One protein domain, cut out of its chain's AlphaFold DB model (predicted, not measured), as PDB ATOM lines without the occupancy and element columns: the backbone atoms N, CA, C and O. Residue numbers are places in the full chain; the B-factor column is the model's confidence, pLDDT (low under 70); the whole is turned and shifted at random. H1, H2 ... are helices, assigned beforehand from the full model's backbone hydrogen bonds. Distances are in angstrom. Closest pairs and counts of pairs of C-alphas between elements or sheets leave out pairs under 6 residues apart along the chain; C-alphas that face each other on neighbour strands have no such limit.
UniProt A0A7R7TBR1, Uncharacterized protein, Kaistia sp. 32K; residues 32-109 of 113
ATOM      1  N   LEU A  32     -32.841 -35.734   4.010       78.56
ATOM      2  CA  LEU A  32     -34.018 -36.396   3.436       78.56
ATOM      3  C   LEU A  32     -34.566 -37.501   4.348       78.56
ATOM      4  O   LEU A  32     -35.774 -37.575   4.565       78.56
ATOM      5  N   VAL A  33     -33.688 -38.344   4.900       75.19
ATOM      6  CA  VAL A  33     -34.095 -39.452   5.778       75.19
ATOM      7  C   VAL A  33     -34.608 -38.919   7.116       75.19
ATOM      8  O   VAL A  33     -35.746 -39.190   7.500       75.19
ATOM      9  N   PHE A  34     -33.805 -38.123   7.822       72.75
ATOM     10  CA  PHE A  34     -34.142 -37.653   9.168       72.75
ATOM     11  C   PHE A  34     -35.135 -36.489   9.181       72.75
ATOM     12  O   PHE A  34     -35.867 -36.337  10.156       72.75
ATOM     13  N   GLY A  35     -35.228 -35.714   8.100       73.69
ATOM     14  CA  GLY A  35     -36.290 -34.727   7.915       73.69
ATOM     15  C   GLY A  35     -37.664 -35.387   7.841       73.69
ATOM     16  O   GLY A  35     -38.598 -34.920   8.486       73.69
ATOM     17  N   ASN A  36     -37.778 -36.524   7.143       71.88
ATOM     18  CA  ASN A  36     -39.016 -37.300   7.124       71.88
ATOM     19  C   ASN A  36     -39.332 -37.907   8.499       71.88
ATOM     20  O   ASN A  36     -40.476 -37.849   8.943       71.88
ATOM     21  N   VAL A  37     -38.329 -38.439   9.209       70.00
ATOM     22  CA  VAL A  37     -38.521 -38.951  10.578       70.00
ATOM     23  C   VAL A  37     -39.026 -37.844  11.504       70.00
ATOM     24  O   VAL A  37     -40.020 -38.048  12.190       70.00
ATOM     25  N   ALA A  38     -38.413 -36.661  11.501       74.12
ATOM     26  CA  ALA A  38     -38.827 -35.554  12.364       74.12
ATOM     27  C   ALA A  38     -40.167 -34.917  11.967       74.12
ATOM     28  O   ALA A  38     -40.851 -34.358  12.814       74.12
ATOM     29  N   ALA A  39     -40.563 -35.002  10.695       74.06
ATOM     30  CA  ALA A  39     -41.886 -34.562  10.256       74.06
ATOM     31  C   ALA A  39     -43.000 -35.534  10.683       74.06
ATOM     32  O   ALA A  39     -44.126 -35.108  10.924       74.06
ATOM     33  N   ASN A  40     -42.693 -36.834  10.780       70.12
ATOM     34  CA  ASN A  40     -43.669 -37.884  11.091       70.12
ATOM     35  C   ASN A  40     -43.609 -38.379  12.547       70.12
ATOM     36  O   ASN A  40     -44.433 -39.197  12.951       70.12
ATOM     37  N   THR A  41     -42.652 -37.907  13.346       68.88
ATOM     38  CA  THR A  41     -42.470 -38.299  14.751       68.88
ATOM     39  C   THR A  41     -42.191 -37.078  15.623       68.88
ATOM     40  O   THR A  41     -41.888 -35.998  15.133       68.88
ATOM     41  N   THR A  42     -42.247 -37.239  16.945       64.56
ATOM     42  CA  THR A  42     -41.840 -36.206  17.912       64.56
ATOM     43  C   THR A  42     -40.319 -36.126  18.112       64.56
ATOM     44  O   THR A  42     -39.854 -35.410  19.001       64.56
ATOM     45  N   LEU A  43     -39.526 -36.859  17.317       65.88
ATOM     46  CA  LEU A  43     -38.072 -36.875  17.435       65.88
ATOM     47  C   LEU A  43     -37.473 -35.583  16.862       65.88
ATOM     48  O   LEU A  43     -37.698 -35.226  15.706       65.88
ATOM     49  N   SER A  44     -36.679 -34.880  17.665       68.44
ATOM     50  CA  SER A  44     -36.081 -33.606  17.275       68.44
ATOM     51  C   SER A  44     -34.856 -33.800  16.367       68.44
ATOM     52  O   SER A  44     -33.965 -34.596  16.654       68.44
ATOM     53  N   LEU A  45     -34.775 -33.012  15.286       68.00
ATOM     54  CA  LEU A  45     -33.622 -32.935  14.370       68.00
ATOM     55  C   LEU A  45     -32.237 -32.899  15.059       68.00
ATOM     56  O   LEU A  45     -31.346 -33.623  14.613       68.00
ATOM     57  N   PRO A  46     -32.011 -32.119  16.141       68.56
ATOM     58  CA  PRO A  46     -30.724 -32.115  16.840       68.56
ATOM     59  C   PRO A  46     -30.340 -33.469  17.453       68.56
ATOM     60  O   PRO A  46     -29.152 -33.774  17.530       68.56
ATOM     61  N   ALA A  47     -31.307 -34.309  17.836       68.50
ATOM     62  CA  ALA A  47     -31.029 -35.647  18.363       68.50
ATOM     63  C   ALA A  47     -30.538 -36.620  17.275       68.50
ATOM     64  O   ALA A  47     -29.869 -37.603  17.583       68.50
ATOM     65  N   ALA A  48     -30.826 -36.330  16.002       70.38
ATOM     66  CA  ALA A  48     -30.379 -37.126  14.865       70.38
ATOM     67  C   ALA A  48     -28.975 -36.745  14.364       70.38
ATOM     68  O   ALA A  48     -28.369 -37.513  13.620       70.38
ATOM     69  N   VAL A  49     -28.444 -35.571  14.729       76.56
ATOM     70  CA  VAL A  49     -27.108 -35.100  14.308       76.56
ATOM     71  C   VAL A  49     -25.998 -36.129  14.568       76.56
ATOM     72  O   VAL A  49     -25.215 -36.372  13.649       76.56
ATOM     73  N   PRO A  50     -25.907 -36.789  15.741       74.00
ATOM     74  CA  PRO A  50     -24.899 -37.831  15.946       74.00
ATOM     75  C   PRO A  50     -25.031 -39.002  14.960       74.00
ATOM     76  O   PRO A  50     -24.010 -39.558  14.561       74.00
ATOM     77  N   CYS A  51     -26.242 -39.303  14.473       73.81
ATOM     78  CA  CYS A  51     -26.483 -40.344  13.467       73.81
ATOM     79  C   CYS A  51     -25.887 -40.033  12.091       73.81
ATOM     80  O   CYS A  51     -25.811 -40.926  11.250       73.81
ATOM     81  N   LEU A  52     -25.477 -38.785  11.844       72.50
ATOM     82  CA  LEU A  52     -24.745 -38.405  10.637       72.50
ATOM     83  C   LEU A  52     -23.325 -38.989  10.645       72.50
ATOM     84  O   LEU A  52     -22.827 -39.421   9.606       72.50
ATOM     85  N   VAL A  53     -22.678 -38.984  11.811       73.81
ATOM     86  CA  VAL A  53     -21.246 -39.287  11.958       73.81
ATOM     87  C   VAL A  53     -21.021 -40.696  12.501       73.81
ATOM     88  O   VAL A  53     -20.005 -41.313  12.184       73.81
ATOM     89  N   ASN A  54     -21.956 -41.211  13.303       72.38
ATOM     90  CA  ASN A  54     -21.848 -42.513  13.945       72.38
ATOM     91  C   ASN A  54     -23.219 -43.192  14.048       72.38
ATOM     92  O   ASN A  54     -24.151 -42.635  14.632       72.38
ATOM     93  N   THR A  55     -23.350 -44.412  13.531       66.62
ATOM     94  CA  THR A  55     -24.553 -45.221  13.735       66.62
ATOM     95  C   THR A  55     -24.532 -45.875  15.118       66.62
ATOM     96  O   THR A  55     -23.706 -46.719  15.444       66.62
ATOM     97  N   SER A  56     -25.464 -45.463  15.976       68.19
ATOM     98  CA  SER A  56     -25.761 -46.124  17.255       68.19
ATOM     99  C   SER A  56     -27.124 -46.819  17.194       68.19
ATOM    100  O   SER A  56     -27.916 -46.543  16.292       68.19
ATOM    101  N   ASP A  57     -27.442 -47.675  18.169       70.25
ATOM    102  CA  ASP A  57     -28.734 -48.384  18.220       70.25
ATOM    103  C   ASP A  57     -29.939 -47.432  18.138       70.25
ATOM    104  O   ASP A  57     -30.916 -47.707  17.444       70.25
ATOM    105  N   LEU A  58     -29.826 -46.248  18.748       67.50
ATOM    106  CA  LEU A  58     -30.818 -45.171  18.658       67.50
ATOM    107  C   LEU A  58     -31.076 -44.709  17.211       67.50
ATOM    108  O   LEU A  58     -32.215 -44.427  16.846       67.50
ATOM    109  N   CYS A  59     -30.039 -44.669  16.373       70.81
ATOM    110  CA  CYS A  59     -30.150 -44.299  14.963       70.81
ATOM    111  C   CYS A  59     -30.834 -45.399  14.147       70.81
ATOM    112  O   CYS A  59     -31.652 -45.100  13.279       70.81
ATOM    113  N   SER A  60     -30.541 -46.667  14.450       70.38
ATOM    114  CA  SER A  60     -31.226 -47.818  13.849       70.38
ATOM    115  C   SER A  60     -32.709 -47.854  14.216       70.38
ATOM    116  O   SER A  60     -33.543 -48.092  13.341       70.38
ATOM    117  N   LEU A  61     -33.054 -47.534  15.469       68.62
ATOM    118  CA  LEU A  61     -34.446 -47.363  15.883       68.62
ATOM    119  C   LEU A  61     -35.112 -46.209  15.129       68.62
ATOM    120  O   LEU A  61     -36.161 -46.419  14.523       68.62
ATOM    121  N   ALA A  62     -34.502 -45.022  15.095       67.94
ATOM    122  CA  ALA A  62     -35.046 -43.866  14.378       67.94
ATOM    123  C   ALA A  62     -35.286 -44.155  12.882       67.94
ATOM    124  O   ALA A  62     -36.298 -43.736  12.327       67.94
ATOM    125  N   MET A  63     -34.405 -44.933  12.243       66.94
ATOM    126  CA  MET A  63     -34.591 -45.387  10.861       66.94
ATOM    127  C   MET A  63     -35.771 -46.357  10.700       66.94
ATOM    128  O   MET A  63     -36.436 -46.327   9.669       66.94
ATOM    129  N   SER A  64     -36.074 -47.186  11.704       68.38
ATOM    130  CA  SER A  64     -37.258 -48.066  11.691       68.38
ATOM    131  C   SER A  64     -38.581 -47.320  11.909       68.38
ATOM    132  O   SER A  64     -39.629 -47.784  11.474       68.38
ATOM    133  N   LEU A  65     -38.519 -46.143  12.542       67.12
ATOM    134  CA  LEU A  65     -39.645 -45.225  12.746       67.12
ATOM    135  C   LEU A  65     -39.946 -44.364  11.509       67.12
ATOM    136  O   LEU A  65     -40.896 -43.580  11.525       67.12
ATOM    137  N   CYS A  66     -39.152 -44.489  10.442       66.69
ATOM    138  CA  CYS A  66     -39.433 -43.845   9.167       66.69
ATOM    139  C   CYS A  66     -40.739 -44.443   8.611       66.69
ATOM    140  O   CYS A  66     -40.769 -45.570   8.121       66.69
ATOM    141  N   GLY A  67     -41.846 -43.720   8.797       56.50
ATOM    142  CA  GLY A  67     -43.177 -44.131   8.354       56.50
ATOM    143  C   GLY A  67     -43.261 -44.294   6.834       56.50
ATOM    144  O   GLY A  67     -42.414 -43.794   6.095       56.50
ATOM    145  N   SER A  68     -44.318 -44.962   6.365       52.69
ATOM    146  CA  SER A  68     -44.542 -45.464   4.993       52.69
ATOM    147  C   SER A  68     -44.484 -44.443   3.834       52.69
ATOM    148  O   SER A  68     -44.689 -44.819   2.682       52.69
ATOM    149  N   GLY A  69     -44.170 -43.172   4.091       53.44
ATOM    150  CA  GLY A  69     -44.003 -42.114   3.095       53.44
ATOM    151  C   GLY A  69     -42.566 -41.998   2.584       53.44
ATOM    152  O   GLY A  69     -41.933 -40.960   2.754       53.44
ATOM    153  N   HIS A  70     -42.022 -43.041   1.954       59.91
ATOM    154  CA  HIS A  70     -40.706 -42.941   1.313       59.91
ATOM    155  C   HIS A  70     -40.843 -42.394  -0.112       59.91
ATOM    156  O   HIS A  70     -41.052 -43.153  -1.053       59.91
ATOM    157  N   TRP A  71     -40.662 -41.084  -0.288       52.62
ATOM    158  CA  TRP A  71     -40.745 -40.421  -1.601       52.62
ATOM    159  C   TRP A  71     -39.710 -40.941  -2.628       52.62
ATOM    160  O   TRP A  71     -39.927 -40.830  -3.827       52.62
ATOM    161  N   PHE A  72     -38.616 -41.565  -2.161       54.56
ATOM    162  CA  PHE A  72     -37.547 -42.145  -2.996       54.56
ATOM    163  C   PHE A  72     -37.182 -43.609  -2.654       54.56
ATOM    164  O   PHE A  72     -36.192 -44.126  -3.162       54.56
ATOM    165  N   GLY A  73     -37.929 -44.293  -1.774       56.34
ATOM    166  CA  GLY A  73     -37.617 -45.677  -1.354       56.34
ATOM    167  C   GLY A  73     -36.329 -45.845  -0.526       56.34
ATOM    168  O   GLY A  73     -35.908 -46.960  -0.229       56.34
ATOM    169  N   ILE A  74     -35.695 -44.739  -0.137       59.28
ATOM    170  CA  ILE A  74     -34.446 -44.721   0.622       59.28
ATOM    171  C   ILE A  74     -34.773 -44.872   2.112       59.28
ATOM    172  O   ILE A  74     -35.276 -43.948   2.748       59.28
ATOM    173  N   THR A  75     -34.489 -46.052   2.661       60.59
ATOM    174  CA  THR A  75     -34.744 -46.421   4.069       60.59
ATOM    175  C   THR A  75     -33.481 -46.426   4.929       60.59
ATOM    176  O   THR A  75     -33.549 -46.602   6.144       60.59
ATOM    177  N   ARG A  76     -32.308 -46.262   4.310       62.19
ATOM    178  CA  ARG A  76     -31.007 -46.415   4.963       62.19
ATOM    179  C   ARG A  76     -30.124 -45.205   4.695       62.19
ATOM    180  O   ARG A  76     -29.928 -44.797   3.549       62.19
ATOM    181  N   TYR A  77     -29.551 -44.681   5.770       64.12
ATOM    182  CA  TYR A  77     -28.388 -43.809   5.720       64.12
ATOM    183  C   TYR A  77     -27.131 -44.668   5.886       64.12
ATOM    184  O   TYR A  77     -27.091 -45.545   6.747       64.12
ATOM    185  N   SER A  78     -26.118 -44.443   5.046       69.62
ATOM    186  CA  SER A  78     -24.807 -45.071   5.202       69.62
ATOM    187  C   SER A  78     -23.820 -44.023   5.690       69.62
ATOM    188  O   SER A  78     -23.436 -43.127   4.940       69.62
ATOM    189  N   GLU A  79     -23.372 -44.169   6.934       71.56
ATOM    190  CA  GLU A  79     -22.271 -43.379   7.502       71.56
ATOM    191  C   GLU A  79     -20.997 -43.458   6.646       71.56
ATOM    192  O   GLU A  79     -20.223 -42.504   6.575       71.56
ATOM    193  N   GLY A  80     -20.818 -44.569   5.920       71.88
ATOM    194  CA  GLY A  80     -19.695 -44.785   5.018       71.88
ATOM    195  C   GLY A  80     -19.606 -43.741   3.906       71.88
ATOM    196  O   GLY A  80     -18.500 -43.377   3.526       71.88
ATOM    197  N   LEU A  81     -20.730 -43.196   3.420       73.19
ATOM    198  CA  LEU A  81     -20.714 -42.142   2.396       73.19
ATOM    199  C   LEU A  81     -20.169 -40.819   2.944       73.19
ATOM    200  O   LEU A  81     -19.392 -40.141   2.270       73.19
ATOM    201  N   PHE A  82     -20.550 -40.469   4.174       77.38
ATOM    202  CA  PHE A  82     -20.054 -39.273   4.847       77.38
ATOM    203  C   PHE A  82     -18.558 -39.392   5.140       77.38
ATOM    204  O   PHE A  82     -17.786 -38.499   4.788       77.38
ATOM    205  N   TRP A  83     -18.126 -40.528   5.693       80.38
ATOM    206  CA  TRP A  83     -16.712 -40.791   5.959       80.38
ATOM    207  C   TRP A  83     -15.873 -40.908   4.685       80.38
ATOM    208  O   TRP A  83     -14.751 -40.408   4.661       80.38
ATOM    209  N   ALA A  84     -16.407 -41.488   3.606       77.75
ATOM    210  CA  ALA A  84     -15.730 -41.533   2.313       77.75
ATOM    211  C   ALA A  84     -15.529 -40.125   1.740       77.75
ATOM    212  O   ALA A  84     -14.415 -39.782   1.342       77.75
ATOM    213  N   GLY A  85     -16.573 -39.286   1.754       77.75
ATOM    214  CA  GLY A  85     -16.477 -37.884   1.345       77.75
ATOM    215  C   GLY A  85     -15.479 -37.104   2.202       77.75
ATOM    216  O   GLY A  85     -14.619 -36.399   1.671       77.75
ATOM    217  N   PHE A  86     -15.521 -37.283   3.523       82.81
ATOM    218  CA  PHE A  86     -14.602 -36.626   4.450       82.81
ATOM    219  C   PHE A  86     -13.149 -37.058   4.222       82.81
ATOM    220  O   PHE A  86     -12.271 -36.204   4.096       82.81
ATOM    221  N   ALA A  87     -12.893 -38.361   4.090       85.44
ATOM    222  CA  ALA A  87     -11.563 -38.906   3.835       85.44
ATOM    223  C   ALA A  87     -10.995 -38.414   2.498       85.44
ATOM    224  O   ALA A  87      -9.850 -37.970   2.451       85.44
ATOM    225  N   LEU A  88     -11.802 -38.415   1.432       81.88
ATOM    226  CA  LEU A  88     -11.413 -37.882   0.122       81.88
ATOM    227  C   LEU A  88     -11.043 -36.398   0.198       81.88
ATOM    228  O   LEU A  88     -10.008 -35.988  -0.328       81.88
ATOM    229  N   THR A  89     -11.851 -35.601   0.896       82.88
ATOM    230  CA  THR A  89     -11.613 -34.159   1.047       82.88
ATOM    231  C   THR A  89     -10.364 -33.887   1.893       82.88
ATOM    232  O   THR A  89      -9.543 -33.043   1.538       82.88
ATOM    233  N   ALA A  90     -10.169 -34.645   2.977       85.56
ATOM    234  CA  ALA A  90      -8.997 -34.546   3.842       85.56
ATOM    235  C   ALA A  90      -7.707 -34.971   3.124       85.56
ATOM    236  O   ALA A  90      -6.680 -34.300   3.251       85.56
ATOM    237  N   MET A  91      -7.749 -36.042   2.326       83.88
ATOM    238  CA  MET A  91      -6.622 -36.471   1.492       83.88
ATOM    239  C   MET A  91      -6.275 -35.415   0.443       83.88
ATOM    240  O   MET A  91      -5.108 -35.058   0.302       83.88
ATOM    241  N   ALA A  92      -7.270 -34.857  -0.250       82.75
ATOM    242  CA  ALA A  92      -7.043 -33.796  -1.228       82.75
ATOM    243  C   ALA A  92      -6.409 -32.552  -0.578       82.75
ATOM    244  O   ALA A  92      -5.404 -32.037  -1.072       82.75
ATOM    245  N   ALA A  93      -6.945 -32.118   0.566       81.44
ATOM    246  CA  ALA A  93      -6.442 -30.964   1.301       81.44
ATOM    247  C   ALA A  93      -5.008 -31.186   1.803       81.44
ATOM    248  O   ALA A  93      -4.130 -30.363   1.554       81.44
ATOM    249  N   THR A  94      -4.734 -32.313   2.468       82.69
ATOM    250  CA  THR A  94      -3.384 -32.633   2.968       82.69
ATOM    251  C   THR A  94      -2.362 -32.715   1.840       82.69
ATOM    252  O   THR A  94      -1.265 -32.173   1.974       82.69
ATOM    253  N   PHE A  95      -2.735 -33.302   0.701       80.69
ATOM    254  CA  PHE A  95      -1.872 -33.361  -0.474       80.69
ATOM    255  C   PHE A  95      -1.533 -31.959  -1.002       80.69
ATOM    256  O   PHE A  95      -0.377 -31.673  -1.309       80.69
ATOM    257  N   GLN A  96      -2.507 -31.047  -1.041       76.25
ATOM    258  CA  GLN A  96      -2.286 -29.658  -1.449       76.25
ATOM    259  C   GLN A  96      -1.442 -28.864  -0.440       76.25
ATOM    260  O   GLN A  96      -0.505 -28.170  -0.839       76.25
ATOM    261  N   PHE A  97      -1.726 -28.983   0.861       76.50
ATOM    262  CA  PHE A  97      -0.998 -28.262   1.910       76.50
ATOM    263  C   PHE A  97       0.468 -28.705   2.018       76.50
ATOM    264  O   PHE A  97       1.355 -27.853   2.107       76.50
ATOM    265  N   ALA A  98       0.746 -30.011   1.950       76.12
ATOM    266  CA  ALA A  98       2.110 -30.539   2.001       76.12
ATOM    267  C   ALA A  98       2.964 -30.048   0.817       76.12
ATOM    268  O   ALA A  98       4.130 -29.687   0.982       76.12
ATOM    269  N   LEU A  99       2.371 -29.970  -0.378       63.84
ATOM    270  CA  LEU A  99       3.064 -29.525  -1.587       63.84
ATOM    271  C   LEU A  99       3.245 -27.999  -1.636       63.84
ATOM    272  O   LEU A  99       4.289 -27.517  -2.082       63.84
ATOM    273  N   GLY A 100       2.277 -27.233  -1.123       63.25
ATOM    274  CA  GLY A 100       2.381 -25.777  -0.998       63.25
ATOM    275  C   GLY A 100       3.458 -25.332  -0.002       63.25
ATOM    276  O   GLY A 100       4.164 -24.351  -0.250       63.25
ATOM    277  N   ALA A 101       3.638 -26.073   1.096       66.19
ATOM    278  CA  ALA A 101       4.696 -25.814   2.071       66.19
ATOM    279  C   ALA A 101       6.103 -25.995   1.466       66.19
ATOM    280  O   ALA A 101       6.972 -25.143   1.669       66.19
ATOM    281  N   GLY A 102       6.305 -27.042   0.656       61.06
ATOM    282  CA  GLY A 102       7.583 -27.305  -0.019       61.06
ATOM    283  C   GLY A 102       7.987 -26.203  -1.005       61.06
ATOM    284  O   GLY A 102       9.123 -25.731  -0.982       61.06
ATOM    285  N   ALA A 103       7.040 -25.710  -1.811       63.34
ATOM    286  CA  ALA A 103       7.294 -24.618  -2.755       63.34
ATOM    287  C   ALA A 103       7.652 -23.289  -2.058       63.34
ATOM    288  O   ALA A 103       8.433 -22.489  -2.582       63.34
ATOM    289  N   ARG A 104       7.103 -23.045  -0.860       60.31
ATOM    290  CA  ARG A 104       7.402 -21.847  -0.058       60.31
ATOM    291  C   ARG A 104       8.799 -21.896   0.564       60.31
ATOM    292  O   ARG A 104       9.458 -20.859   0.631       60.31
ATOM    293  N   ALA A 105       9.250 -23.081   0.976       64.69
ATOM    294  CA  ALA A 105      10.579 -23.294   1.549       64.69
ATOM    295  C   ALA A 105      11.702 -23.066   0.515       64.69
ATOM    296  O   ALA A 105      12.651 -22.334   0.792       64.69
ATOM    297  N   GLU A 106      11.543 -23.590  -0.704       69.06
ATOM    298  CA  GLU A 106      12.477 -23.384  -1.828       69.06
ATOM    299  C   GLU A 106      12.629 -21.892  -2.179       69.06
ATOM    300  O   GLU A 106      13.732 -21.376  -2.380       69.06
ATOM    301  N   LYS A 107      11.509 -21.154  -2.217       70.25
ATOM    302  CA  LYS A 107      11.516 -19.728  -2.570       70.25
ATOM    303  C   LYS A 107      12.231 -18.869  -1.520       70.25
ATOM    304  O   LYS A 107      12.886 -17.900  -1.892       70.25
ATOM    305  N   ARG A 108      12.128 -19.235  -0.236       75.81
ATOM    306  CA  ARG A 108      12.827 -18.569   0.876       75.81
ATOM    307  C   ARG A 108      14.345 -18.707   0.726       75.81
ATOM    308  O   ARG A 108      15.040 -17.702   0.712       75.81
ATOM    309  N   SER A 109      14.836 -19.925   0.489       76.75
ATOM    310  CA  SER A 109      16.275 -20.195   0.342       76.75
ATOM    311  C   SER A 109      16.923 -19.498  -0.859       76.75
ATOM    312  O   SER A 109      18.136 -19.305  -0.859       76.75
TER     313      SER A 109
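What this domain is: This is residues 32 to 109 of the 113 residues of an uncharacterized protein of Kaistia sp. 32K (UniProt A0A7R7TBR1). One long helix, H5, reaches out like an arm from a small compact head of four short helices, H1 to H4, and the loop of residues 65 to 78; residues 84 to 109 of H5 stick out. The printed part has 78 residues with five named helices, H1 to H5 along the chain, and no named strand: all helix. It is extended, with a radius of gyration of the C-alphas of 19.8 A and spans of 65 by 23 by 19 A.

How they stand to each other: Start at H5, residues 79 to 109, which touches H3, residues 50 to 53, with residues 79 to 83 alone; the closest C-alphas, of Val 53 and Glu 79, are 6.1 A apart. H3 is close but not clearly touching H4, residues 57 to 64; their closest C-alphas, of Cys 51 and Cys 59, are 5.6 A apart. H4 touches H1, residues 32 to 40, about perpendicular at 79 degrees, closest at the C-alphas of Val 37 and Ala 62, 7.1 A. H1 touches H2, residues 45 to 48, closest at the C-alphas of Ala 38 and Leu 45, 6.2 A. Every O i to N i+4 pair is within hydrogen-bond range in H1, H4 and H5; H2 and H3 are too short for such a pair.

Where its parts are: Find C-alpha 79 at (-22.271, -43.379, 7.502); H5 runs 45.5 A from there to C-alpha 109 at (16.275, -20.195, 0.342). H1, 12.4 A long, begins at C-alpha 32.

The domain as a whole: The printed part has no cut, and the link from H4 to H5 is long. Mean pLDDT of the printed part is 70.4; 36 residues are under 70, among them 61 to 78.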